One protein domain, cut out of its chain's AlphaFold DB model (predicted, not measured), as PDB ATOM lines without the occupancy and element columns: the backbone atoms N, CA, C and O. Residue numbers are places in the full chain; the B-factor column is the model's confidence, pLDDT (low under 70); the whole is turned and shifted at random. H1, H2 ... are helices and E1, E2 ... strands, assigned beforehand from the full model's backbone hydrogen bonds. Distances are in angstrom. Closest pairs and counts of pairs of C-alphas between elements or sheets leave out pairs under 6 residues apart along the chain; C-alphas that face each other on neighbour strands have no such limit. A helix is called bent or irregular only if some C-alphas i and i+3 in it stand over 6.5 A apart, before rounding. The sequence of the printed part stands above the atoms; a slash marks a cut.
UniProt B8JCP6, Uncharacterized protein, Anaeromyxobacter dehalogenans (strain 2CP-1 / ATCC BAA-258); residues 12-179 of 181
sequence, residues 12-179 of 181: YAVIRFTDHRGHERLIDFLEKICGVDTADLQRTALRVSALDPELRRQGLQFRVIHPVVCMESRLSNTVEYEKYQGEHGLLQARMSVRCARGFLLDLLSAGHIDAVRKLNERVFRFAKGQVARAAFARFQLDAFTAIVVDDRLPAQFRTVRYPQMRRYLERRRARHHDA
ATOM      1  N   TYR A  12     -50.152   3.541 -35.702       74.81
ATOM      2  CA  TYR A  12     -50.200   4.584 -36.719       74.81
ATOM      3  C   TYR A  12     -49.293   4.249 -37.913       74.81
ATOM      4  O   TYR A  12     -49.629   4.553 -39.053       74.81
ATOM      5  N   ALA A  13     -48.148   3.601 -37.668       79.31
ATOM      6  CA  ALA A  13     -47.240   3.132 -38.714       79.31
ATOM      7  C   ALA A  13     -46.355   1.980 -38.215       79.31
ATOM      8  O   ALA A  13     -46.117   1.851 -37.017       79.31
ATOM      9  N   VAL A  14     -45.824   1.179 -39.140       84.62
ATOM     10  CA  VAL A  14     -44.814   0.147 -38.857       84.62
ATOM     11  C   VAL A  14     -43.662   0.322 -39.838       84.62
ATOM     12  O   VAL A  14     -43.876   0.367 -41.050       84.62
ATOM     13  N   ILE A  15     -42.435   0.406 -39.328       88.69
ATOM     14  CA  ILE A  15     -41.221   0.370 -40.149       88.69
ATOM     15  C   ILE A  15     -40.596  -1.015 -40.020       88.69
ATOM     16  O   ILE A  15     -40.271  -1.446 -38.915       88.69
ATOM     17  N   ARG A  16     -40.390  -1.682 -41.161       92.19
ATOM     18  CA  ARG A  16     -39.601  -2.916 -41.262       92.19
ATOM     19  C   ARG A  16     -38.232  -2.602 -41.847       92.19
ATOM     20  O   ARG A  16     -38.155  -1.927 -42.873       92.19
ATOM     21  N   PHE A  17     -37.170  -3.089 -41.223       89.88
ATOM     22  CA  PHE A  17     -35.812  -2.970 -41.753       89.88
ATOM     23  C   PHE A  17     -34.979  -4.196 -41.378       89.88
ATOM     24  O   PHE A  17     -35.270  -4.870 -40.392       89.88
ATOM     25  N   THR A  18     -33.933  -4.474 -42.149       93.06
ATOM     26  CA  THR A  18     -32.960  -5.525 -41.835       93.06
ATOM     27  C   THR A  18     -31.768  -4.891 -41.128       93.06
ATOM     28  O   THR A  18     -31.200  -3.922 -41.632       93.06
ATOM     29  N   ASP A  19     -31.405  -5.392 -39.948       90.38
ATOM     30  CA  ASP A  19     -30.244  -4.887 -39.213       90.38
ATOM     31  C   ASP A  19     -28.908  -5.339 -39.838       90.38
ATOM     32  O   ASP A  19     -28.865  -6.174 -40.743       90.38
ATOM     33  N   HIS A  20     -27.787  -4.805 -39.341       87.12
ATOM     34  CA  HIS A  20     -26.437  -5.155 -39.813       87.12
ATOM     35  C   HIS A  20     -26.082  -6.646 -39.651       87.12
ATOM     36  O   HIS A  20     -25.076  -7.097 -40.191       87.12
ATOM     37  N   ARG A  21     -26.882  -7.415 -38.898       91.94
ATOM     38  CA  ARG A  21     -26.723  -8.863 -38.704       91.94
ATOM     39  C   ARG A  21     -27.652  -9.674 -39.608       91.94
ATOM     40  O   ARG A  21     -27.741 -10.884 -39.437       91.94
ATOM     41  N   GLY A  22     -28.351  -9.031 -40.543       92.88
ATOM     42  CA  GLY A  22     -29.270  -9.697 -41.462       92.88
ATOM     43  C   GLY A  22     -30.623 -10.054 -40.842       92.88
ATOM     44  O   GLY A  22     -31.396 -10.774 -41.469       92.88
ATOM     45  N   HIS A  23     -30.941  -9.578 -39.635       92.19
ATOM     46  CA  HIS A  23     -32.217  -9.898 -39.004       92.19
ATOM     47  C   HIS A  23     -33.284  -8.845 -39.308       92.19
ATOM     48  O   HIS A  23     -33.034  -7.648 -39.161       92.19
ATOM     49  N   GLU A  24     -34.504  -9.288 -39.620       94.44
ATOM     50  CA  GLU A  24     -35.650  -8.383 -39.713       94.44
ATOM     51  C   GLU A  24     -35.972  -7.779 -38.333       94.44
ATOM     52  O   GLU A  24     -35.945  -8.443 -37.285       94.44
ATOM     53  N   ARG A  25     -36.239  -6.475 -38.335       90.69
ATOM     54  CA  ARG A  25     -36.623  -5.664 -37.185       90.69
ATOM     55  C   ARG A  25     -37.861  -4.856 -37.524       90.69
ATOM     56  O   ARG A  25     -38.051  -4.431 -38.664       90.69
ATOM     57  N   LEU A  26     -38.667  -4.624 -36.495       90.06
ATOM     58  CA  LEU A  26     -39.905  -3.863 -36.568       90.06
ATOM     59  C   LEU A  26     -39.849  -2.702 -35.579       90.06
ATOM     60  O   LEU A  26     -39.422  -2.877 -34.436       90.06
ATOM     61  N   ILE A  27     -40.287  -1.528 -36.026       86.44
ATOM     62  CA  ILE A  27     -40.557  -0.370 -35.176       86.44
ATOM     63  C   ILE A  27     -42.024  -0.003 -35.360       86.44
ATOM     64  O   ILE A  27     -42.418   0.457 -36.433       86.44
ATOM     65  N   ASP A  28     -42.804  -0.184 -34.299       85.06
ATOM     66  CA  ASP A  28     -44.203   0.229 -34.249       85.06
ATOM     67  C   ASP A  28     -44.308   1.681 -33.771       85.06
ATOM     68  O   ASP A  28     -43.806   2.049 -32.705       85.06
ATOM     69  N   PHE A  29     -45.001   2.509 -34.548       84.00
ATOM     70  CA  PHE A  29     -45.392   3.859 -34.167       84.00
ATOM     71  C   PHE A  29     -46.805   3.804 -33.619       84.00
ATOM     72  O   PHE A  29     -47.753   3.498 -34.341       84.00
ATOM     73  N   LEU A  30     -46.940   4.098 -32.333       83.62
ATOM     74  CA  LEU A  30     -48.211   4.046 -31.626       83.62
ATOM     75  C   LEU A  30     -48.766   5.459 -31.471       83.62
ATOM     76  O   LEU A  30     -48.052   6.350 -31.015       83.62
ATOM     77  N   GLU A  31     -50.044   5.653 -31.787       78.94
ATOM     78  CA  GLU A  31     -50.741   6.908 -31.478       78.94
ATOM     79  C   GLU A  31     -50.993   7.030 -29.967       78.94
ATOM     80  O   GLU A  31     -50.827   8.090 -29.364       78.94
ATOM     81  N   LYS A  32     -51.363   5.911 -29.332       81.69
ATOM     82  CA  LYS A  32     -51.652   5.822 -27.898       81.69
ATOM     83  C   LYS A  32     -51.150   4.512 -27.310       81.69
ATOM     84  O   LYS A  32     -51.116   3.479 -27.974       81.69
ATOM     85  N   ILE A  33     -50.825   4.554 -26.021       84.31
ATOM     86  CA  ILE A  33     -50.407   3.389 -25.243       84.31
ATOM     87  C   ILE A  33     -51.537   3.028 -24.279       84.31
ATOM     88  O   ILE A  33     -51.967   3.850 -23.473       84.31
ATOM     89  N   CYS A  34     -52.032   1.791 -24.356       85.94
ATOM     90  CA  CYS A  34     -53.104   1.324 -23.476       85.94
ATOM     91  C   CYS A  34     -52.692   1.451 -22.002       85.94
ATOM     92  O   CYS A  34     -51.584   1.056 -21.623       85.94
ATOM     93  N   GLY A  35     -53.599   1.985 -21.180       83.69
ATOM     94  CA  GLY A  35     -53.396   2.134 -19.741       83.69
ATOM     95  C   GLY A  35     -52.479   3.283 -19.329       83.69
ATOM     96  O   GLY A  35     -52.138   3.373 -18.152       83.69
ATOM     97  N   VAL A  36     -52.068   4.145 -20.265       86.44
ATOM     98  CA  VAL A  36     -51.128   5.239 -20.004       86.44
ATOM     99  C   VAL A  36     -51.673   6.555 -20.546       86.44
ATOM    100  O   VAL A  36     -52.106   6.641 -21.691       86.44
ATOM    101  N   ASP A  37     -51.612   7.590 -19.714       87.06
ATOM    102  CA  ASP A  37     -51.898   8.967 -20.107       87.06
ATOM    103  C   ASP A  37     -50.708   9.571 -20.877       87.06
ATOM    104  O   ASP A  37     -49.561   9.497 -20.428       87.06
ATOM    105  N   THR A  38     -50.970  10.182 -22.035       85.44
ATOM    106  CA  THR A  38     -49.920  10.715 -22.920       85.44
ATOM    107  C   THR A  38     -49.117  11.840 -22.265       85.44
ATOM    108  O   THR A  38     -47.898  11.906 -22.447       85.44
ATOM    109  N   ALA A  39     -49.753  12.706 -21.470       85.81
ATOM    110  CA  ALA A  39     -49.048  13.784 -20.783       85.81
ATOM    111  C   ALA A  39     -48.132  13.227 -19.680       85.81
ATOM    112  O   ALA A  39     -46.983  13.659 -19.537       85.81
ATOM    113  N   ASP A  40     -48.589  12.219 -18.936       86.12
ATOM    114  CA  ASP A  40     -47.756  11.527 -17.954       86.12
ATOM    115  C   ASP A  40     -46.589  10.777 -18.608       86.12
ATOM    116  O   ASP A  40     -45.461  10.845 -18.111       86.12
ATOM    117  N   LEU A  41     -46.815  10.132 -19.755       87.06
ATOM    118  CA  LEU A  41     -45.767   9.471 -20.532       87.06
ATOM    119  C   LEU A  41     -44.669  10.459 -20.943       87.06
ATOM    120  O   LEU A  41     -43.489  10.220 -20.687       87.06
ATOM    121  N   GLN A  42     -45.049  11.598 -21.525       86.44
ATOM    122  CA  GLN A  42     -44.102  12.627 -21.961       86.44
ATOM    123  C   GLN A  42     -43.283  13.201 -20.802       86.44
ATOM    124  O   GLN A  42     -42.091  13.483 -20.971       86.44
ATOM    125  N   ARG A  43     -43.914  13.360 -19.632       87.19
ATOM    126  CA  ARG A  43     -43.287  13.881 -18.413       87.19
ATOM    127  C   ARG A  43     -42.330  12.889 -17.754       87.19
ATOM    128  O   ARG A  43     -41.350  13.312 -17.149       87.19
ATOM    129  N   THR A  44     -42.629  11.596 -17.817       89.00
ATOM    130  CA  THR A  44     -41.887  10.558 -17.081       89.00
ATOM    131  C   THR A  44     -40.846   9.830 -17.920       89.00
ATOM    132  O   THR A  44     -39.972   9.179 -17.349       89.00
ATOM    133  N   ALA A  45     -40.917   9.929 -19.248       90.12
ATOM    134  CA  ALA A  45     -39.977   9.250 -20.124       90.12
ATOM    135  C   ALA A  45     -38.527   9.689 -19.852       90.12
ATOM    136  O   ALA A  45     -38.203  10.878 -19.779       90.12
ATOM    137  N   LEU A  46     -37.654   8.698 -19.713       87.50
ATOM    138  CA  LEU A  46     -36.246   8.854 -19.382       87.50
ATOM    139  C   LEU A  46     -35.461   9.179 -20.648       87.50
ATOM    140  O   LEU A  46     -35.606   8.490 -21.654       87.50
ATOM    141  N   ARG A  47     -34.615  10.210 -20.620       86.88
ATOM    142  CA  ARG A  47     -33.697  10.479 -21.734       86.88
ATOM    143  C   ARG A  47     -32.543   9.486 -21.683       86.88
ATOM    144  O   ARG A  47     -31.884   9.368 -20.654       86.88
ATOM    145  N   VAL A  48     -32.299   8.814 -22.797       83.38
ATOM    146  CA  VAL A  48     -31.172   7.908 -22.997       83.38
ATOM    147  C   VAL A  48     -30.345   8.441 -24.154       83.38
ATOM    148  O   VAL A  48     -30.879   8.772 -25.213       83.38
ATOM    149  N   SER A  49     -29.040   8.533 -23.927       79.69
ATOM    150  CA  SER A  49     -28.064   8.857 -24.960       79.69
ATOM    151  C   SER A  49     -27.371   7.563 -25.358       79.69
ATOM    152  O   SER A  49     -26.648   6.982 -24.548       79.69
ATOM    153  N   ALA A  50     -27.586   7.103 -26.588       65.88
ATOM    154  CA  ALA A  50     -26.732   6.074 -27.158       65.88
ATOM    155  C   ALA A  50     -25.419   6.731 -27.588       65.88
ATOM    156  O   ALA A  50     -25.395   7.626 -28.438       65.88
ATOM    157  N   LEU A  51     -24.328   6.293 -26.967       58.28
ATOM    158  CA  LEU A  51     -22.994   6.525 -27.493       58.28
ATOM    159  C   LEU A  51     -22.827   5.549 -28.647       58.28
ATOM    160  O   LEU A  51     -22.607   4.363 -28.428       58.28
ATOM    161  N   ASP A  52     -23.000   6.040 -29.863       60.59
ATOM    162  CA  ASP A  52     -22.618   5.288 -31.043       60.59
ATOM    163  C   ASP A  52     -21.166   5.675 -31.394       60.59
ATOM    164  O   ASP A  52     -20.896   6.848 -31.680       60.59
ATOM    165  N   PRO A  53     -20.211   4.728 -31.315       55.69
ATOM    166  CA  PRO A  53     -18.807   4.990 -31.625       55.69
ATOM    167  C   PRO A  53     -18.550   5.372 -33.093       55.69
ATOM    168  O   PRO A  53     -17.531   6.007 -33.388       55.69
ATOM    169  N   GLU A  54     -19.441   4.989 -34.012       60.25
ATOM    170  CA  GLU A  54     -19.349   5.255 -35.451       60.25
ATOM    171  C   GLU A  54     -20.079   6.545 -35.856       60.25
ATOM    172  O   GLU A  54     -19.597   7.291 -36.712       60.25
ATOM    173  N   LEU A  55     -21.170   6.899 -35.170       57.69
ATOM    174  CA  LEU A  55     -21.870   8.192 -35.278       57.69
ATOM    175  C   LEU A  55     -21.116   9.285 -34.490       57.69
ATOM    176  O   LEU A  55     -21.607   9.908 -33.548       57.69
ATOM    177  N   ARG A  56     -19.880   9.544 -34.925       53.75
ATOM    178  CA  ARG A  56     -18.831  10.368 -34.292       53.75
ATOM    179  C   ARG A  56     -19.141  11.844 -33.989       53.75
ATOM    180  O   ARG A  56     -18.193  12.576 -33.711       53.75
ATOM    181  N   ARG A  57     -20.379  12.355 -34.054       52.88
ATOM    182  CA  ARG A  57     -20.607  13.805 -33.834       52.88
ATOM    183  C   ARG A  57     -21.788  14.215 -32.964       52.88
ATOM    184  O   ARG A  57     -21.665  15.258 -32.334       52.88
ATOM    185  N   GLN A  58     -22.862  13.441 -32.834       55.97
ATOM    186  CA  GLN A  58     -23.932  13.715 -31.863       55.97
ATOM    187  C   GLN A  58     -24.579  12.379 -31.493       55.97
ATOM    188  O   GLN A  58     -25.217  11.759 -32.337       55.97
ATOM    189  N   GLY A  59     -24.364  11.896 -30.266       63.19
ATOM    190  CA  GLY A  59     -24.982  10.648 -29.807       63.19
ATOM    191  C   GLY A  59     -26.503  10.705 -29.965       63.19
ATOM    192  O   GLY A  59     -27.114  11.747 -29.714       63.19
ATOM    193  N   LEU A  60     -27.118   9.602 -30.397       75.00
ATOM    194  CA  LEU A  60     -28.564   9.545 -30.588       75.00
ATOM    195  C   LEU A  60     -29.250   9.702 -29.226       75.00
ATOM    196  O   LEU A  60     -29.065   8.876 -28.330       75.00
ATOM    197  N   GLN A  61     -30.053  10.756 -29.077       77.62
ATOM    198  CA  GLN A  61     -30.894  10.948 -27.901       77.62
ATOM    199  C   GLN A  61     -32.304  10.461 -28.196       77.62
ATOM    200  O   GLN A  61     -32.980  10.977 -29.085       77.62
ATOM    201  N   PHE A  62     -32.778   9.508 -27.407       85.00
ATOM    202  CA  PHE A  62     -34.167   9.073 -27.443       85.00
ATOM    203  C   PHE A  62     -34.738   9.023 -26.033       85.00
ATOM    204  O   PHE A  62     -34.020   9.038 -25.031       85.00
ATOM    205  N   ARG A  63     -36.066   9.025 -25.948       87.56
ATOM    206  CA  ARG A  63     -36.771   8.871 -24.680       87.56
ATOM    207  C   ARG A  63     -37.263   7.441 -24.549       87.56
ATOM    208  O   ARG A  63     -37.872   6.908 -25.469       87.56
ATOM    209  N   VAL A  64     -37.019   6.846 -23.392       90.19
ATOM    210  CA  VAL A  64     -37.468   5.504 -23.034       90.19
ATOM    211  C   VAL A  64     -38.579   5.617 -22.003       90.19
ATOM    212  O   VAL A  64     -38.514   6.425 -21.077       90.19
ATOM    213  N   ILE A  65     -39.619   4.805 -22.163       91.81
ATOM    214  CA  ILE A  65     -40.734   4.751 -21.217       91.81
ATOM    215  C   ILE A  65     -40.211   4.378 -19.826       91.81
ATOM    216  O   ILE A  65     -39.440   3.432 -19.670       91.81
ATOM    217  N   HIS A  66     -40.663   5.105 -18.805       94.38
ATOM    218  CA  HIS A  66     -40.307   4.825 -17.418       94.38
ATOM    219  C   HIS A  66     -40.736   3.395 -17.016       94.38
ATOM    220  O   HIS A  66     -41.895   3.039 -17.253       94.38
ATOM    221  N   PRO A  67     -39.898   2.578 -16.344       96.56
ATOM    222  CA  PRO A  67     -40.219   1.171 -16.062       96.56
ATOM    223  C   PRO A  67     -41.548   0.936 -15.328       96.56
ATOM    224  O   PRO A  67     -42.283   0.011 -15.663       96.56
ATOM    225  N   VAL A  68     -41.913   1.813 -14.384       97.38
ATOM    226  CA  VAL A  68     -43.237   1.769 -13.722       97.38
ATOM    227  C   VAL A  68     -44.389   2.006 -14.708       97.38
ATOM    228  O   VAL A  68     -45.369   1.275 -14.666       97.38
ATOM    229  N   VAL A  69     -44.266   2.959 -15.636       95.88
ATOM    230  CA  VAL A  69     -45.284   3.226 -16.673       95.88
ATOM    231  C   VAL A  69     -45.388   2.041 -17.639       95.88
ATOM    232  O   VAL A  69     -46.480   1.640 -18.031       95.88
ATOM    233  N   CYS A  70     -44.248   1.436 -17.988       95.75
ATOM    234  CA  CYS A  70     -44.206   0.236 -18.819       95.75
ATOM    235  C   CYS A  70     -44.955  -0.935 -18.159       95.75
ATOM    236  O   CYS A  70     -45.751  -1.601 -18.818       95.75
ATOM    237  N   MET A  71     -44.768  -1.146 -16.850       98.00
ATOM    238  CA  MET A  71     -45.535  -2.126 -16.071       98.00
ATOM    239  C   MET A  71     -47.041  -1.820 -16.085       98.00
ATOM    240  O   MET A  71     -47.839  -2.722 -16.334       98.00
ATOM    241  N   GLU A  72     -47.437  -0.565 -15.849       97.44
ATOM    242  CA  GLU A  72     -48.847  -0.139 -15.864       97.44
ATOM    243  C   GLU A  72     -49.508  -0.451 -17.217       97.44
ATOM    244  O   GLU A  72     -50.569  -1.083 -17.268       97.44
ATOM    245  N   SER A  73     -48.841  -0.099 -18.320       95.38
ATOM    246  CA  SER A  73     -49.315  -0.412 -19.669       95.38
ATOM    247  C   SER A  73     -49.364  -1.908 -19.943       95.38
ATOM    248  O   SER A  73     -50.350  -2.410 -20.476       95.38
ATOM    249  N   ARG A  74     -48.315  -2.650 -19.570       96.94
ATOM    250  CA  ARG A  74     -48.233  -4.086 -19.846       96.94
ATOM    251  C   ARG A  74     -49.356  -4.849 -19.153       96.94
ATOM    252  O   ARG A  74     -49.988  -5.683 -19.790       96.94
ATOM    253  N   LEU A  75     -49.643  -4.526 -17.893       97.81
ATOM    254  CA  LEU A  75     -50.759  -5.123 -17.161       97.81
ATOM    255  C   LEU A  75     -52.116  -4.719 -17.746       97.81
ATOM    256  O   LEU A  75     -53.017  -5.553 -17.809       97.81
ATOM    257  N   SER A  76     -52.250  -3.480 -18.225       96.25
ATOM    258  CA  SER A  76     -53.460  -3.022 -18.921       96.25
ATOM    259  C   SER A  76     -53.694  -3.793 -20.215       96.25
ATOM    260  O   SER A  76     -54.774  -4.340 -20.412       96.25
ATOM    261  N   ASN A  77     -52.654  -3.940 -21.035       94.12
ATOM    262  CA  ASN A  77     -52.688  -4.719 -22.268       94.12
ATOM    263  C   ASN A  77     -53.091  -6.176 -22.025       94.12
ATOM    264  O   ASN A  77     -53.927  -6.699 -22.751       94.12
ATOM    265  N   THR A  78     -52.524  -6.825 -21.005       96.50
ATOM    266  CA  THR A  78     -52.874  -8.211 -20.659       96.50
ATOM    267  C   THR A  78     -54.341  -8.352 -20.249       96.50
ATOM    268  O   THR A  78     -54.982  -9.337 -20.601       96.50
ATOM    269  N   VAL A  79     -54.896  -7.382 -19.518       95.62
ATOM    270  CA  VAL A  79     -56.307  -7.418 -19.101       95.62
ATOM    271  C   VAL A  79     -57.257  -7.157 -20.267       95.62
ATOM    272  O   VAL A  79     -58.287  -7.830 -20.353       95.62
ATOM    273  N   GLU A  80     -56.905  -6.200 -21.122       94.06
ATOM    274  CA  GLU A  80     -57.741  -5.689 -22.212       94.06
ATOM    275  C   GLU A  80     -57.749  -6.612 -23.435       94.06
ATOM    276  O   GLU A  80     -58.813  -6.925 -23.957       94.06
ATOM    277  N   TYR A  81     -56.582  -7.083 -23.889       92.94
ATOM    278  CA  TYR A  81     -56.477  -7.781 -25.172       92.94
ATOM    279  C   TYR A  81     -56.070  -9.245 -25.009       92.94
ATOM    280  O   TYR A  81     -55.021  -9.569 -24.449       92.94
ATOM    281  N   GLU A  82     -56.866 -10.132 -25.603       92.56
ATOM    282  CA  GLU A  82     -56.678 -11.587 -25.567       92.56
ATOM    283  C   GLU A  82     -55.319 -12.035 -26.124       92.56
ATOM    284  O   GLU A  82     -54.663 -12.897 -25.545       92.56
ATOM    285  N   LYS A  83     -54.809 -11.362 -27.167       91.06
ATOM    286  CA  LYS A  83     -53.490 -11.662 -27.754       91.06
ATOM    287  C   LYS A  83     -52.319 -11.577 -26.761       91.06
ATOM    288  O   LYS A  83     -51.264 -12.150 -27.011       91.06
ATOM    289  N   TYR A  84     -52.480 -10.871 -25.635       91.06
ATOM    290  CA  TYR A  84     -51.461 -10.760 -24.585       91.06
ATOM    291  C   TYR A  84     -51.691 -11.709 -23.395       91.06
ATOM    292  O   TYR A  84     -50.942 -11.638 -22.417       91.06
ATOM    293  N   GLN A  85     -52.700 -12.581 -23.456       96.00
ATOM    294  CA  GLN A  85     -53.076 -13.504 -22.376       96.00
ATOM    295  C   GLN A  85     -52.474 -14.908 -22.544       96.00
ATOM    296  O   GLN A  85     -52.578 -15.728 -21.634       96.00
ATOM    297  N   GLY A  86     -51.792 -15.179 -23.661       95.69
ATOM    298  CA  GLY A  86     -50.997 -16.396 -23.837       95.69
ATOM    299  C   GLY A  86     -49.763 -16.439 -22.926       95.69
ATOM    300  O   GLY A  86     -49.339 -15.421 -22.372       95.69
ATOM    301  N   GLU A  87     -49.141 -17.614 -22.805       96.06
ATOM    302  CA  GLU A  87     -48.015 -17.869 -21.892       96.06
ATOM    303  C   GLU A  87     -46.895 -16.823 -22.010       96.06
ATOM    304  O   GLU A  87     -46.451 -16.256 -21.007       96.06
ATOM    305  N   HIS A  88     -46.492 -16.506 -23.244       94.12
ATOM    306  CA  HIS A  88     -45.463 -15.507 -23.514       94.12
ATOM    307  C   HIS A  88     -45.870 -14.100 -23.045       94.12
ATOM    308  O   HIS A  88     -45.080 -13.401 -22.409       94.12
ATOM    309  N   GLY A  89     -47.114 -13.686 -23.308       94.19
ATOM    310  CA  GLY A  89     -47.636 -12.385 -22.883       94.19
ATOM    311  C   GLY A  89     -47.709 -12.263 -21.360       94.19
ATOM    312  O   GLY A  89     -47.273 -11.258 -20.790       94.19
ATOM    313  N   LEU A  90     -48.151 -13.324 -20.680       97.81
ATOM    314  CA  LEU A  90     -48.171 -13.392 -19.219       97.81
ATOM    315  C   LEU A  90     -46.761 -13.389 -18.620       97.81
ATOM    316  O   LEU A  90     -46.533 -12.767 -17.577       97.81
ATOM    317  N   LEU A  91     -45.795 -14.042 -19.274       97.44
ATOM    318  CA  LEU A  91     -44.395 -13.984 -18.867       97.44
ATOM    319  C   LEU A  91     -43.855 -12.553 -18.970       97.44
ATOM    320  O   LEU A  91     -43.293 -12.051 -17.998       97.44
ATOM    321  N   GLN A  92     -44.086 -11.865 -20.091       96.38
ATOM    322  CA  GLN A  92     -43.705 -10.459 -20.256       96.38
ATOM    323  C   GLN A  92     -44.360  -9.559 -19.197       96.38
ATOM    324  O   GLN A  92     -43.702  -8.678 -18.641       96.38
ATOM    325  N   ALA A  93     -45.631  -9.796 -18.868       97.81
ATOM    326  CA  ALA A  93     -46.328  -9.060 -17.823       97.81
ATOM    327  C   ALA A  93     -45.687  -9.265 -16.442       97.81
ATOM    328  O   ALA A  93     -45.378  -8.280 -15.767       97.81
ATOM    329  N   ARG A  94     -45.374 -10.509 -16.053       98.44
ATOM    330  CA  ARG A  94     -44.617 -10.796 -14.817       98.44
ATOM    331  C   ARG A  94     -43.248 -10.121 -14.813       98.44
ATOM    332  O   ARG A  94     -42.848  -9.548 -13.800       98.44
ATOM    333  N   MET A  95     -42.539 -10.164 -15.939       98.25
ATOM    334  CA  MET A  95     -41.229  -9.528 -16.064       98.25
ATOM    335  C   MET A  95     -41.322  -8.010 -15.929       98.25
ATOM    336  O   MET A  95     -40.488  -7.428 -15.248       98.25
ATOM    337  N   SER A  96     -42.370  -7.369 -16.456       98.38
ATOM    338  CA  SER A  96     -42.554  -5.919 -16.312       98.38
ATOM    339  C   SER A  96     -42.642  -5.469 -14.845       98.38
ATOM    340  O   SER A  96     -42.035  -4.465 -14.473       98.38
ATOM    341  N   VAL A  97     -43.300  -6.257 -13.984       98.62
ATOM    342  CA  VAL A  97     -43.385  -6.004 -12.534       98.62
ATOM    343  C   VAL A  97     -42.007  -6.128 -11.878       98.62
ATOM    344  O   VAL A  97     -41.613  -5.276 -11.078       98.62
ATOM    345  N   ARG A  98     -41.233  -7.154 -12.255       98.50
ATOM    346  CA  ARG A  98     -39.857  -7.348 -11.765       98.50
ATOM    347  C   ARG A  98     -38.920  -6.233 -12.229       98.50
ATOM    348  O   ARG A  98     -38.145  -5.737 -11.420       98.50
ATOM    349  N   CYS A  99     -39.023  -5.800 -13.484       98.31
ATOM    350  CA  CYS A  99     -38.242  -4.689 -14.027       98.31
ATOM    351  C   CYS A  99     -38.562  -3.371 -13.312       98.31
ATOM    352  O   CYS A  99     -37.643  -2.637 -12.960       98.31
ATOM    353  N   ALA A 100     -39.841  -3.090 -13.035       98.50
ATOM    354  CA  ALA A 100     -40.227  -1.921 -12.251       98.50
ATOM    355  C   ALA A 100     -39.602  -1.960 -10.846       98.50
ATOM    356  O   ALA A 100     -39.003  -0.975 -10.420       98.50
ATOM    357  N   ARG A 101     -39.664  -3.108 -10.157       98.69
ATOM    358  CA  ARG A 101     -39.008  -3.294  -8.852       98.69
ATOM    359  C   ARG A 101     -37.496  -3.076  -8.923       98.69
ATOM    360  O   ARG A 101     -36.953  -2.364  -8.085       98.69
ATOM    361  N   GLY A 102     -36.833  -3.699  -9.900       98.38
ATOM    362  CA  GLY A 102     -35.388  -3.589 -10.111       98.38
ATOM    363  C   GLY A 102     -34.962  -2.138 -10.291       98.38
ATOM    364  O   GLY A 102     -34.109  -1.657  -9.560       98.38
ATOM    365  N   PHE A 103     -35.674  -1.395 -11.139       97.94
ATOM    366  CA  PHE A 103     -35.426   0.031 -11.326       97.94
ATOM    367  C   PHE A 103     -35.573   0.848 -10.028       97.94
ATOM    368  O   PHE A 103     -34.772   1.740  -9.760       97.94
ATOM    369  N   LEU A 104     -36.571   0.550  -9.185       98.44
ATOM    370  CA  LEU A 104     -36.707   1.207  -7.878       98.44
ATOM    371  C   LEU A 104     -35.534   0.871  -6.938       98.44
ATOM    372  O   LEU A 104     -35.106   1.737  -6.178       98.44
ATOM    373  N   LEU A 105     -35.018  -0.360  -6.981       98.44
ATOM    374  CA  LEU A 105     -33.830  -0.756  -6.219       98.44
ATOM    375  C   LEU A 105     -32.574  -0.037  -6.727       98.44
ATOM    376  O   LEU A 105     -31.790   0.435  -5.905       98.44
ATOM    377  N   ASP A 106     -32.417   0.114  -8.042       97.81
ATOM    378  CA  ASP A 106     -31.306   0.858  -8.649       97.81
ATOM    379  C   ASP A 106     -31.338   2.334  -8.238       97.81
ATOM    380  O   ASP A 106     -30.326   2.879  -7.796       97.81
ATOM    381  N   LEU A 107     -32.517   2.968  -8.276       97.38
ATOM    382  CA  LEU A 107     -32.696   4.334  -7.775       97.38
ATOM    383  C   LEU A 107     -32.337   4.451  -6.291       97.38
ATOM    384  O   LEU A 107     -31.730   5.440  -5.881       97.38
ATOM    385  N   LEU A 108     -32.703   3.457  -5.479       96.94
ATOM    386  CA  LEU A 108     -32.379   3.455  -4.056       96.94
ATOM    387  C   LEU A 108     -30.869   3.323  -3.825       96.94
ATOM    388  O   LEU A 108     -30.318   3.998  -2.958       96.94
ATOM    389  N   SER A 109     -30.198   2.488  -4.617       97.62
ATOM    390  CA  SER A 109     -28.740   2.327  -4.598       97.62
ATOM    391  C   SER A 109     -28.009   3.584  -5.072       97.62
ATOM    392  O   SER A 109     -26.953   3.903  -4.538       97.62
ATOM    393  N   ALA A 110     -28.609   4.356  -5.980       97.06
ATOM    394  CA  ALA A 110     -28.133   5.679  -6.386       97.06
ATOM    395  C   ALA A 110     -28.485   6.809  -5.388       97.06
ATOM    396  O   ALA A 110     -28.230   7.980  -5.663       97.06
ATOM    397  N   GLY A 111     -29.089   6.497  -4.234       97.12
ATOM    398  CA  GLY A 111     -29.424   7.480  -3.197       97.12
ATOM    399  C   GLY A 111     -30.700   8.290  -3.458       97.12
ATOM    400  O   GLY A 111     -31.012   9.217  -2.711       97.12
ATOM    401  N   HIS A 112     -31.500   7.940  -4.468       97.50
ATOM    402  CA  HIS A 112     -32.737   8.647  -4.822       97.50
ATOM    403  C   HIS A 112     -33.943   8.223  -3.959       97.50
ATOM    404  O   HIS A 112     -35.009   7.868  -4.466       97.50
ATOM    405  N   ILE A 113     -33.794   8.296  -2.633       97.06
ATOM    406  CA  ILE A 113     -34.770   7.822  -1.632       97.06
ATOM    407  C   ILE A 113     -36.167   8.430  -1.851       97.06
ATOM    408  O   ILE A 113     -37.173   7.715  -1.870       97.06
ATOM    409  N   ASP A 114     -36.251   9.745  -2.065       96.38
ATOM    410  CA  ASP A 114     -37.534  10.425  -2.271       96.38
ATOM    411  C   ASP A 114     -38.227  10.029  -3.577       96.38
ATOM    412  O   ASP A 114     -39.460   9.952  -3.626       96.38
ATOM    413  N   ALA A 115     -37.458   9.750  -4.634       96.12
ATOM    414  CA  ALA A 115     -38.009   9.262  -5.893       96.12
ATOM    415  C   ALA A 115     -38.624   7.871  -5.701       96.12
ATOM    416  O   ALA A 115     -39.768   7.648  -6.098       96.12
ATOM    417  N   VAL A 116     -37.922   6.973  -5.001       98.19
ATOM    418  CA  VAL A 116     -38.424   5.630  -4.671       98.19
ATOM    419  C   VAL A 116     -39.697   5.709  -3.833       98.19
ATOM    420  O   VAL A 116     -40.675   5.032  -4.143       98.19
ATOM    421  N   ARG A 117     -39.757   6.593  -2.827       97.25
ATOM    422  CA  ARG A 117     -40.972   6.799  -2.019       97.25
ATOM    423  C   ARG A 117     -42.163   7.250  -2.871       97.25
ATOM    424  O   ARG A 117     -43.258   6.706  -2.728       97.25
ATOM    425  N   LYS A 118     -41.962   8.212  -3.778       97.25
ATOM    426  CA  LYS A 118     -43.009   8.686  -4.704       97.25
ATOM    427  C   LYS A 118     -43.452   7.586  -5.674       97.25
ATOM    428  O   LYS A 118     -44.647   7.451  -5.936       97.25
ATOM    429  N   LEU A 119     -42.515   6.781  -6.175       98.00
ATOM    430  CA  LEU A 119     -42.808   5.667  -7.076       98.00
ATOM    431  C   LEU A 119     -43.530   4.516  -6.366       98.00
ATOM    432  O   LEU A 119     -44.482   3.983  -6.925       98.00
ATOM    433  N   ASN A 120     -43.180   4.194  -5.119       98.50
ATOM    434  CA  ASN A 120     -43.926   3.240  -4.296       98.50
ATOM    435  C   ASN A 120     -45.400   3.660  -4.137       98.50
ATOM    436  O   ASN A 120     -46.304   2.844  -4.310       98.50
ATOM    437  N   GLU A 121     -45.665   4.943  -3.867       98.31
ATOM    438  CA  GLU A 121     -47.036   5.474  -3.801       98.31
ATOM    439  C   GLU A 121     -47.758   5.418  -5.156       98.31
ATOM    440  O   GLU A 121     -48.961   5.144  -5.205       98.31
ATOM    441  N   ARG A 122     -47.044   5.644  -6.269       97.62
ATOM    442  CA  ARG A 122     -47.593   5.490  -7.625       97.62
ATOM    443  C   ARG A 122     -47.991   4.039  -7.902       97.62
ATOM    444  O   ARG A 122     -49.139   3.800  -8.271       97.62
ATOM    445  N   VAL A 123     -47.091   3.086  -7.650       98.50
ATOM    446  CA  VAL A 123     -47.359   1.646  -7.790       98.50
ATOM    447  C   VAL A 123     -48.560   1.250  -6.934       98.50
ATOM    448  O   VAL A 123     -49.466   0.581  -7.423       98.50
ATOM    449  N   PHE A 124     -48.632   1.722  -5.686       98.50
ATOM    450  CA  PHE A 124     -49.797   1.484  -4.838       98.50
ATOM    451  C   PHE A 124     -51.079   2.062  -5.446       98.50
ATOM    452  O   PHE A 124     -52.104   1.383  -5.482       98.50
ATOM    453  N   ARG A 125     -51.053   3.300  -5.958       97.75
ATOM    454  CA  ARG A 125     -52.218   3.918  -6.610       97.75
ATOM    455  C   ARG A 125     -52.714   3.082  -7.788       97.75
ATOM    456  O   ARG A 125     -53.920   2.855  -7.862       97.75
ATOM    457  N   PHE A 126     -51.808   2.591  -8.630       97.44
ATOM    458  CA  PHE A 126     -52.141   1.692  -9.731       97.44
ATOM    459  C   PHE A 126     -52.697   0.350  -9.231       97.44
ATOM    460  O   PHE A 126     -53.754  -0.075  -9.686       97.44
ATOM    461  N   ALA A 127     -52.068  -0.267  -8.225       97.62
ATOM    462  CA  ALA A 127     -52.498  -1.542  -7.638       97.62
ATOM    463  C   ALA A 127     -53.925  -1.499  -7.049       97.62
ATOM    464  O   ALA A 127     -54.619  -2.513  -7.005       97.62
ATOM    465  N   LYS A 128     -54.396  -0.319  -6.619       95.62
ATOM    466  CA  LYS A 128     -55.788  -0.101  -6.185       95.62
ATOM    467  C   LYS A 128     -56.796  -0.017  -7.339       95.62
ATOM    468  O   LYS A 128     -58.003  -0.079  -7.077       95.62
ATOM    469  N   GLY A 129     -56.330   0.226  -8.559       95.12
ATOM    470  CA  GLY A 129     -57.152   0.427  -9.747       95.12
ATOM    471  C   GLY A 129     -57.850  -0.850 -10.212       95.12
ATOM    472  O   GLY A 129     -57.488  -1.959  -9.824       95.12
ATOM    473  N   GLN A 130     -58.876  -0.693 -11.049       93.38
ATOM    474  CA  GLN A 130     -59.650  -1.817 -11.584       93.38
ATOM    475  C   GLN A 130     -58.789  -2.756 -12.433       93.38
ATOM    476  O   GLN A 130     -58.856  -3.965 -12.243       93.38
ATOM    477  N   VAL A 131     -57.934  -2.199 -13.296       94.81
ATOM    478  CA  VAL A 131     -57.032  -2.976 -14.156       94.81
ATOM    479  C   VAL A 131     -56.110  -3.873 -13.331       94.81
ATOM    480  O   VAL A 131     -56.090  -5.079 -13.539       94.81
ATOM    481  N   ALA A 132     -55.393  -3.323 -12.345       96.12
ATOM    482  CA  ALA A 132     -54.489  -4.118 -11.514       96.12
ATOM    483  C   ALA A 132     -55.228  -5.197 -10.704       96.12
ATOM    484  O   ALA A 132     -54.715  -6.299 -10.521       96.12
ATOM    485  N   ARG A 133     -56.454  -4.907 -10.247       94.56
ATOM    486  CA  ARG A 133     -57.307  -5.898  -9.575       94.56
ATOM    487  C   ARG A 133     -57.718  -7.025 -10.518       94.56
ATOM    488  O   ARG A 133     -57.647  -8.181 -10.118       94.56
ATOM    489  N   ALA A 134     -58.108  -6.704 -11.750       94.94
ATOM    490  CA  ALA A 134     -58.446  -7.696 -12.765       94.94
ATOM    491  C   ALA A 134     -57.224  -8.543 -13.155       94.94
ATOM    492  O   ALA A 134     -57.337  -9.762 -13.239       94.94
ATOM    493  N   ALA A 135     -56.052  -7.916 -13.311       96.31
ATOM    494  CA  ALA A 135     -54.796  -8.605 -13.596       96.31
ATOM    495  C   ALA A 135     -54.434  -9.607 -12.487       96.31
ATOM    496  O   ALA A 135     -54.043 -10.741 -12.771       96.31
ATOM    497  N   PHE A 136     -54.624  -9.216 -11.225       96.56
ATOM    498  CA  PHE A 136     -54.434 -10.105 -10.085       96.56
ATOM    499  C   PHE A 136     -55.450 -11.253 -10.079       96.56
ATOM    500  O   PHE A 136     -55.055 -12.411 -10.019       96.56
ATOM    501  N   ALA A 137     -56.747 -10.953 -10.187       94.31
ATOM    502  CA  ALA A 137     -57.803 -11.961 -10.087       94.31
ATOM    503  C   ALA A 137     -57.750 -12.999 -11.220       94.31
ATOM    504  O   ALA A 137     -57.882 -14.190 -10.961       94.31
ATOM    505  N   ARG A 138     -57.529 -12.555 -12.464       94.94
ATOM    506  CA  ARG A 138     -57.561 -13.418 -13.657       94.94
ATOM    507  C   ARG A 138     -56.238 -14.138 -13.913       94.94
ATOM    508  O   ARG A 138     -56.247 -15.260 -14.399       94.94
ATOM    509  N   PHE A 139     -55.107 -13.497 -13.606       96.06
ATOM    510  CA  PHE A 139     -53.786 -13.960 -14.061       96.06
ATOM    511  C   PHE A 139     -52.733 -14.048 -12.950       96.06
ATOM    512  O   PHE A 139     -51.569 -14.331 -13.239       96.06
ATOM    513  N   GLN A 140     -53.104 -13.776 -11.693       95.94
ATOM    514  CA  GLN A 140     -52.183 -13.726 -10.548       95.94
ATOM    515  C   GLN A 140     -51.021 -12.733 -10.748       95.94
ATOM    516  O   GLN A 140     -49.916 -12.906 -10.231       95.94
ATOM    517  N   LEU A 141     -51.267 -11.660 -11.508       97.38
ATOM    518  CA  LEU A 141     -50.297 -10.598 -11.761       97.38
ATOM    519  C   LEU A 141     -50.441  -9.491 -10.712       97.38
ATOM    520  O   LEU A 141     -51.315  -8.629 -10.812       97.38
ATOM    521  N   ASP A 142     -49.576  -9.508  -9.697       97.44
ATOM    522  CA  ASP A 142     -49.634  -8.549  -8.594       97.44
ATOM    523  C   ASP A 142     -48.665  -7.367  -8.767       97.44
ATOM    524  O   ASP A 142     -47.496  -7.438  -8.378       97.44
ATOM    525  N   ALA A 143     -49.171  -6.237  -9.272       98.00
ATOM    526  CA  ALA A 143     -48.409  -4.988  -9.376       98.00
ATOM    527  C   ALA A 143     -47.844  -4.499  -8.028       98.00
ATOM    528  O   ALA A 143     -46.807  -3.840  -7.999       98.00
ATOM    529  N   PHE A 144     -48.489  -4.824  -6.900       98.31
ATOM    530  CA  PHE A 144     -48.046  -4.392  -5.570       98.31
ATOM    531  C   PHE A 144     -46.673  -4.964  -5.195       98.31
ATOM    532  O   PHE A 144     -45.933  -4.347  -4.430       98.31
ATOM    533  N   THR A 145     -46.290  -6.104  -5.779       98.25
ATOM    534  CA  THR A 145     -44.974  -6.727  -5.555       98.25
ATOM    535  C   THR A 145     -43.808  -5.896  -6.108       98.25
ATOM    536  O   THR A 145     -42.659  -6.093  -5.699       98.25
ATOM    537  N   ALA A 146     -44.086  -4.902  -6.962       98.56
ATOM    538  CA  ALA A 146     -43.085  -3.940  -7.412       98.56
ATOM    539  C   ALA A 146     -42.658  -2.934  -6.324       98.56
ATOM    540  O   ALA A 146     -41.603  -2.318  -6.459       98.56
ATOM    541  N   ILE A 147     -43.426  -2.775  -5.236       98.50
ATOM    542  CA  ILE A 147     -43.087  -1.848  -4.147       98.50
ATOM    543  C   ILE A 147     -41.841  -2.318  -3.397       98.50
ATOM    544  O   ILE A 147     -41.791  -3.434  -2.871       98.50
ATOM    545  N   VAL A 148     -40.851  -1.435  -3.286       98.31
ATOM    546  CA  VAL A 148     -39.621  -1.683  -2.528       98.31
ATOM    547  C   VAL A 148     -39.829  -1.303  -1.066       98.31
ATOM    548  O   VAL A 148     -40.237  -0.186  -0.757       98.31
ATOM    549  N   VAL A 149     -39.518  -2.235  -0.165       97.12
ATOM    550  CA  VAL A 149     -39.454  -2.021   1.284       97.12
ATOM    551  C   VAL A 149     -38.046  -2.409   1.698       97.12
ATOM    552  O   VAL A 149     -37.660  -3.561   1.538       97.12
ATOM    553  N   ASP A 150     -37.274  -1.427   2.138       97.00
ATOM    554  CA  ASP A 150     -35.830  -1.534   2.336       97.00
ATOM    555  C   ASP A 150     -35.418  -0.593   3.468       97.00
ATOM    556  O   ASP A 150     -36.035   0.465   3.639       97.00
ATOM    557  N   ASP A 151     -34.402  -0.966   4.241       96.44
ATOM    558  CA  ASP A 151     -33.994  -0.252   5.450       96.44
ATOM    559  C   ASP A 151     -33.518   1.181   5.202       96.44
ATOM    560  O   ASP A 151     -33.657   2.028   6.089       96.44
ATOM    561  N   ARG A 152     -33.065   1.472   3.976       96.56
ATOM    562  CA  ARG A 152     -32.719   2.821   3.505       96.56
ATOM    563  C   ARG A 152     -33.935   3.749   3.402       96.56
ATOM    564  O   ARG A 152     -33.775   4.965   3.334       96.56
ATOM    565  N   LEU A 153     -35.156   3.209   3.366       96.25
ATOM    566  CA  LEU A 153     -36.384   4.005   3.366       96.25
ATOM    567  C   LEU A 153     -36.766   4.445   4.791       96.25
ATOM    568  O   LEU A 153     -36.534   3.702   5.755       96.25
ATOM    569  N   PRO A 154     -37.442   5.606   4.940       95.81
ATOM    570  CA  PRO A 154     -37.876   6.104   6.241       95.81
ATOM    571  C   PRO A 154     -38.638   5.049   7.045       95.81
ATOM    572  O   PRO A 154     -39.535   4.387   6.516       95.81
ATOM    573  N   ALA A 155     -38.335   4.937   8.342       96.75
ATOM    574  CA  ALA A 155     -38.986   3.975   9.234       96.75
ATOM    575  C   ALA A 155     -40.518   4.077   9.169       96.75
ATOM    576  O   ALA A 155     -41.190   3.060   9.042       96.75
ATOM    577  N   GLN A 156     -41.069   5.297   9.121       96.88
ATOM    578  CA  GLN A 156     -42.509   5.531   8.974       96.88
ATOM    579  C   GLN A 156     -43.102   4.862   7.720       96.88
ATOM    580  O   GLN A 156     -44.222   4.348   7.758       96.88
ATOM    581  N   PHE A 157     -42.365   4.828   6.604       97.25
ATOM    582  CA  PHE A 157     -42.826   4.118   5.415       97.25
ATOM    583  C   PHE A 157     -42.888   2.608   5.669       97.25
ATOM    584  O   PHE A 157     -43.912   1.983   5.397       97.25
ATOM    585  N   ARG A 158     -41.818   2.036   6.234       96.88
ATOM    586  CA  ARG A 158     -41.690   0.593   6.482       96.88
ATOM    587  C   ARG A 158     -42.672   0.066   7.530       96.88
ATOM    588  O   ARG A 158     -43.278  -0.980   7.321       96.88
ATOM    589  N   THR A 159     -42.835   0.775   8.643       97.19
ATOM    590  CA  THR A 159     -43.574   0.285   9.818       97.19
ATOM    591  C   THR A 159     -45.039   0.704   9.829       97.19
ATOM    592  O   THR A 159     -45.865   0.018  10.425       97.19
ATOM    593  N   VAL A 160     -45.386   1.802   9.148       97.81
ATOM    594  CA  VAL A 160     -46.753   2.340   9.142       97.81
ATOM    595  C   VAL A 160     -47.354   2.271   7.746       97.81
ATOM    596  O   VAL A 160     -48.352   1.578   7.530       97.81
ATOM    597  N   ARG A 161     -46.757   2.972   6.779       97.62
ATOM    598  CA  ARG A 161     -47.397   3.191   5.477       97.62
ATOM    599  C   ARG A 161     -47.527   1.909   4.654       97.62
ATOM    600  O   ARG A 161     -48.615   1.624   4.158       97.62
ATOM    601  N   TYR A 162     -46.461   1.125   4.520       98.00
ATOM    602  CA  TYR A 162     -46.480  -0.116   3.746       98.00
ATOM    603  C   TYR A 162     -47.462  -1.160   4.324       98.00
ATOM    604  O   TYR A 162     -48.305  -1.654   3.568       98.00
ATOM    605  N   PRO A 163     -47.481  -1.437   5.646       98.31
ATOM    606  CA  PRO A 163     -48.501  -2.299   6.241       98.31
ATOM    607  C   PRO A 163     -49.936  -1.807   6.010       98.31
ATOM    608  O   PRO A 163     -50.824  -2.622   5.755       98.31
ATOM    609  N   GLN A 164     -50.184  -0.491   6.051       98.12
ATOM    610  CA  GLN A 164     -51.496   0.077   5.713       98.12
ATOM    611  C   GLN A 164     -51.882  -0.189   4.252       98.12
ATOM    612  O   GLN A 164     -53.015  -0.594   3.988       98.12
ATOM    613  N   MET A 165     -50.954   0.011   3.309       98.12
ATOM    614  CA  MET A 165     -51.180  -0.275   1.888       98.12
ATOM    615  C   MET A 165     -51.534  -1.746   1.661       98.12
ATOM    616  O   MET A 165     -52.504  -2.051   0.964       98.12
ATOM    617  N   ARG A 166     -50.778  -2.655   2.287       97.69
ATOM    618  CA  ARG A 166     -50.994  -4.097   2.174       97.69
ATOM    619  C   ARG A 166     -52.369  -4.496   2.715       97.69
ATOM    620  O   ARG A 166     -53.163  -5.068   1.973       97.69
ATOM    621  N   ARG A 167     -52.705  -4.075   3.943       97.50
ATOM    622  CA  ARG A 167     -54.025  -4.316   4.563       97.50
ATOM    623  C   ARG A 167     -55.174  -3.786   3.710       97.50
ATOM    624  O   ARG A 167     -56.231  -4.406   3.635       97.50
ATOM    625  N   TYR A 168     -54.991  -2.628   3.076       96.44
ATOM    626  CA  TYR A 168     -55.992  -2.065   2.176       96.44
ATOM    627  C   TYR A 168     -56.271  -2.998   0.986       96.44
ATOM    628  O   TYR A 168     -57.434  -3.253   0.671       96.44
ATOM    629  N   LEU A 169     -55.225  -3.516   0.332       95.44
ATOM    630  CA  LEU A 169     -55.382  -4.422  -0.808       95.44
ATOM    631  C   LEU A 169     -55.932  -5.785  -0.386       95.44
ATOM    632  O   LEU A 169     -56.837  -6.282  -1.048       95.44
ATOM    633  N   GLU A 170     -55.459  -6.345   0.729       93.69
ATOM    634  CA  GLU A 170     -55.956  -7.609   1.294       93.69
ATOM    635  C   GLU A 170     -57.469  -7.554   1.540       93.69
ATOM    636  O   GLU A 170     -58.212  -8.379   1.013       93.69
ATOM    637  N   ARG A 171     -57.960  -6.514   2.234       92.00
ATOM    638  CA  ARG A 171     -59.406  -6.319   2.466       92.00
ATOM    639  C   ARG A 171     -60.200  -6.237   1.166       92.00
ATOM    640  O   ARG A 171     -61.332  -6.706   1.092       92.00
ATOM    641  N   ARG A 172     -59.632  -5.602   0.142       87.88
ATOM    642  CA  ARG A 172     -60.303  -5.408  -1.148       87.88
ATOM    643  C   ARG A 172     -60.296  -6.673  -2.009       87.88
ATOM    644  O   ARG A 172     -61.203  -6.834  -2.818       87.88
ATOM    645  N   ARG A 173     -59.291  -7.537  -1.837       86.94
ATOM    646  CA  ARG A 173     -59.206  -8.868  -2.455       86.94
ATOM    647  C   ARG A 173     -60.196  -9.834  -1.804       86.94
ATOM    648  O   ARG A 173     -60.954 -10.456  -2.534       86.94
ATOM    649  N   ALA A 174     -60.274  -9.857  -0.470       83.12
ATOM    650  CA  ALA A 174     -61.238 -10.679   0.269       83.12
ATOM    651  C   ALA A 174     -62.690 -10.394  -0.156       83.12
ATOM    652  O   ALA A 174     -63.391 -11.289  -0.605       83.12
ATOM    653  N   ARG A 175     -63.091  -9.114  -0.192       76.81
ATOM    654  CA  ARG A 175     -64.433  -8.710  -0.662       76.81
ATOM    655  C   ARG A 175     -64.760  -9.122  -2.099       76.81
ATOM    656  O   ARG A 175     -65.927  -9.155  -2.458       76.81
ATOM    657  N   HIS A 176     -63.749  -9.314  -2.944       66.00
ATOM    658  CA  HIS A 176     -63.962  -9.765  -4.317       66.00
ATOM    659  C   HIS A 176     -64.099 -11.277  -4.415       66.00
ATOM    660  O   HIS A 176     -64.865 -11.739  -5.248       66.00
ATOM    661  N   HIS A 177     -63.357 -12.012  -3.586       59.34
ATOM    662  CA  HIS A 177     -63.486 -13.457  -3.473       59.34
ATOM    663  C   HIS A 177     -64.891 -13.837  -2.986       59.34
ATOM    664  O   HIS A 177     -65.520 -14.697  -3.580       59.34
ATOM    665  N   ASP A 178     -65.429 -13.112  -2.002       53.22
ATOM    666  CA  ASP A 178     -66.779 -13.356  -1.465       53.22
ATOM    667  C   ASP A 178     -67.920 -12.927  -2.416       53.22
ATOM    668  O   ASP A 178     -69.088 -13.185  -2.140       53.22
ATOM    669  N   ALA A 179     -67.602 -12.235  -3.516       53.50
ATOM    670  CA  ALA A 179     -68.570 -11.716  -4.488       53.50
ATOM    671  C   ALA A 179     -68.570 -12.483  -5.825       53.50
ATOM    672  O   ALA A 179     -69.264 -12.074  -6.758       53.50
TER     673      ALA A 179
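This is residues 12 to 179 of the 181 residues of an uncharacterized protein of Anaeromyxobacter dehalogenans (strain 2CP-1 / ATCC BAA-258) (UniProt B8JCP6). A slab of helices has two separate strand hairpins, E1-E2 and E3-E4, lying off one of its sides and spread apart from each other. H2, H3 and H4 make an up-and-down bundle in the middle; H5 and H6 pack on it, and H7 runs alongside H4 on the side away from the strands, without touching any helix. The printed part has 168 residues with four named strands and seven named helices, in the order E1 E2 H1 E3 E4 H2 H3 H4 H5 H6 H7; each sheet has two antiparallel strands, and the class is mostly helix. The whole is only just compact, close to loose, with a radius of gyration of the C-alphas of 18.5 A and spans of 55 by 40 by 28 A.

E1, residues 12 to 18, and E2, residues 24 to 30, form an antiparallel hairpin at 164 degrees, with N 15 and O 27 at 2.9 A and N 25 and O 17 at 2.8 A, within hydrogen-bond range. H1, residues 38 to 44, follows. E3, residues 46 to 50, and E4, residues 60 to 64, form a second antiparallel hairpin at 148 degrees, with N 48 and O 62 at 2.8 A, within hydrogen-bond range. The two hairpins are apart. H1 and E4 are near each other, with 6 pairs of C-alphas within 10 A. H2, residues 67 to 80, is close to H1 but not clearly touching it; their closest C-alphas, of Leu 41 and Val 69, are 7.4 A apart. H3, residues 87 to 109, touches H2 in a helical hairpin at a shallow tilt of 21 degrees, opposite ways, with the C-alphas of Met 71 and Ser 96 closest at 4.8 A. H4, residues 113 to 127, touches H3 with residues 113 to 119 alone, a second helical hairpin at a shallow tilt of 27 degrees, opposite ways; the C-alphas of Leu 104 and Val 116 are closest at 5.7 A. H2, H3 and H4 are an up-and-down bundle, each helix running against the one before it. H5, residues 130 to 139, touches H2 residues 75 to 79 alone, with the C-alphas of Val 79 and Ala 135 closest at 5.8 A; the tilt of 69 degrees is steep, only just short of about perpendicular. H6, residues 143 to 146, touches H3, with the C-alphas of Arg 101 and Ala 146 closest at 4.4 A. H6 also touches H4, where Ala 127 and Ala 143 have the closest C-alphas at 5.6 A. H7, residues 155 to 177, is close to H4 but not clearly touching it, at a shallow tilt of 9 degrees, the same way; the C-alphas of Phe 124 and Met 165 are closest at 7.1 A. Every O i to N i+4 pair is within hydrogen-bond range in H1, H2, H3, H4 and H5, 16 of 19 are in H7, and H6 is too short for such a pair.

E1 begins at C-alpha 12, (-50.200, 4.584, -36.719), and is 20.6 A long; E2 is 19.4 A. H1 is 9.9 A, E3 12.6 A and E4 12.4 A. H2 is 19.8 A long and H3, which begins at C-alpha 87, (-48.015, -17.869, -21.892), is 32.8 A. H4 is 20.9 A, H5 13.7 A and H6 5.8 A. H7 is 32.6 A long and ends at C-alpha 177, (-63.486, -13.457, -3.473); it is irregular, but only just, with C-alphas 159 and 162 at 6.7 A.

The two C-alphas farthest apart, of Arg 56 and Asp 178, are 62.8 A apart. The printed part has no cut, and no link is long. The mean pLDDT of the printed part is 90.5; residues 50 to 59 and 176 to 179 are under 70.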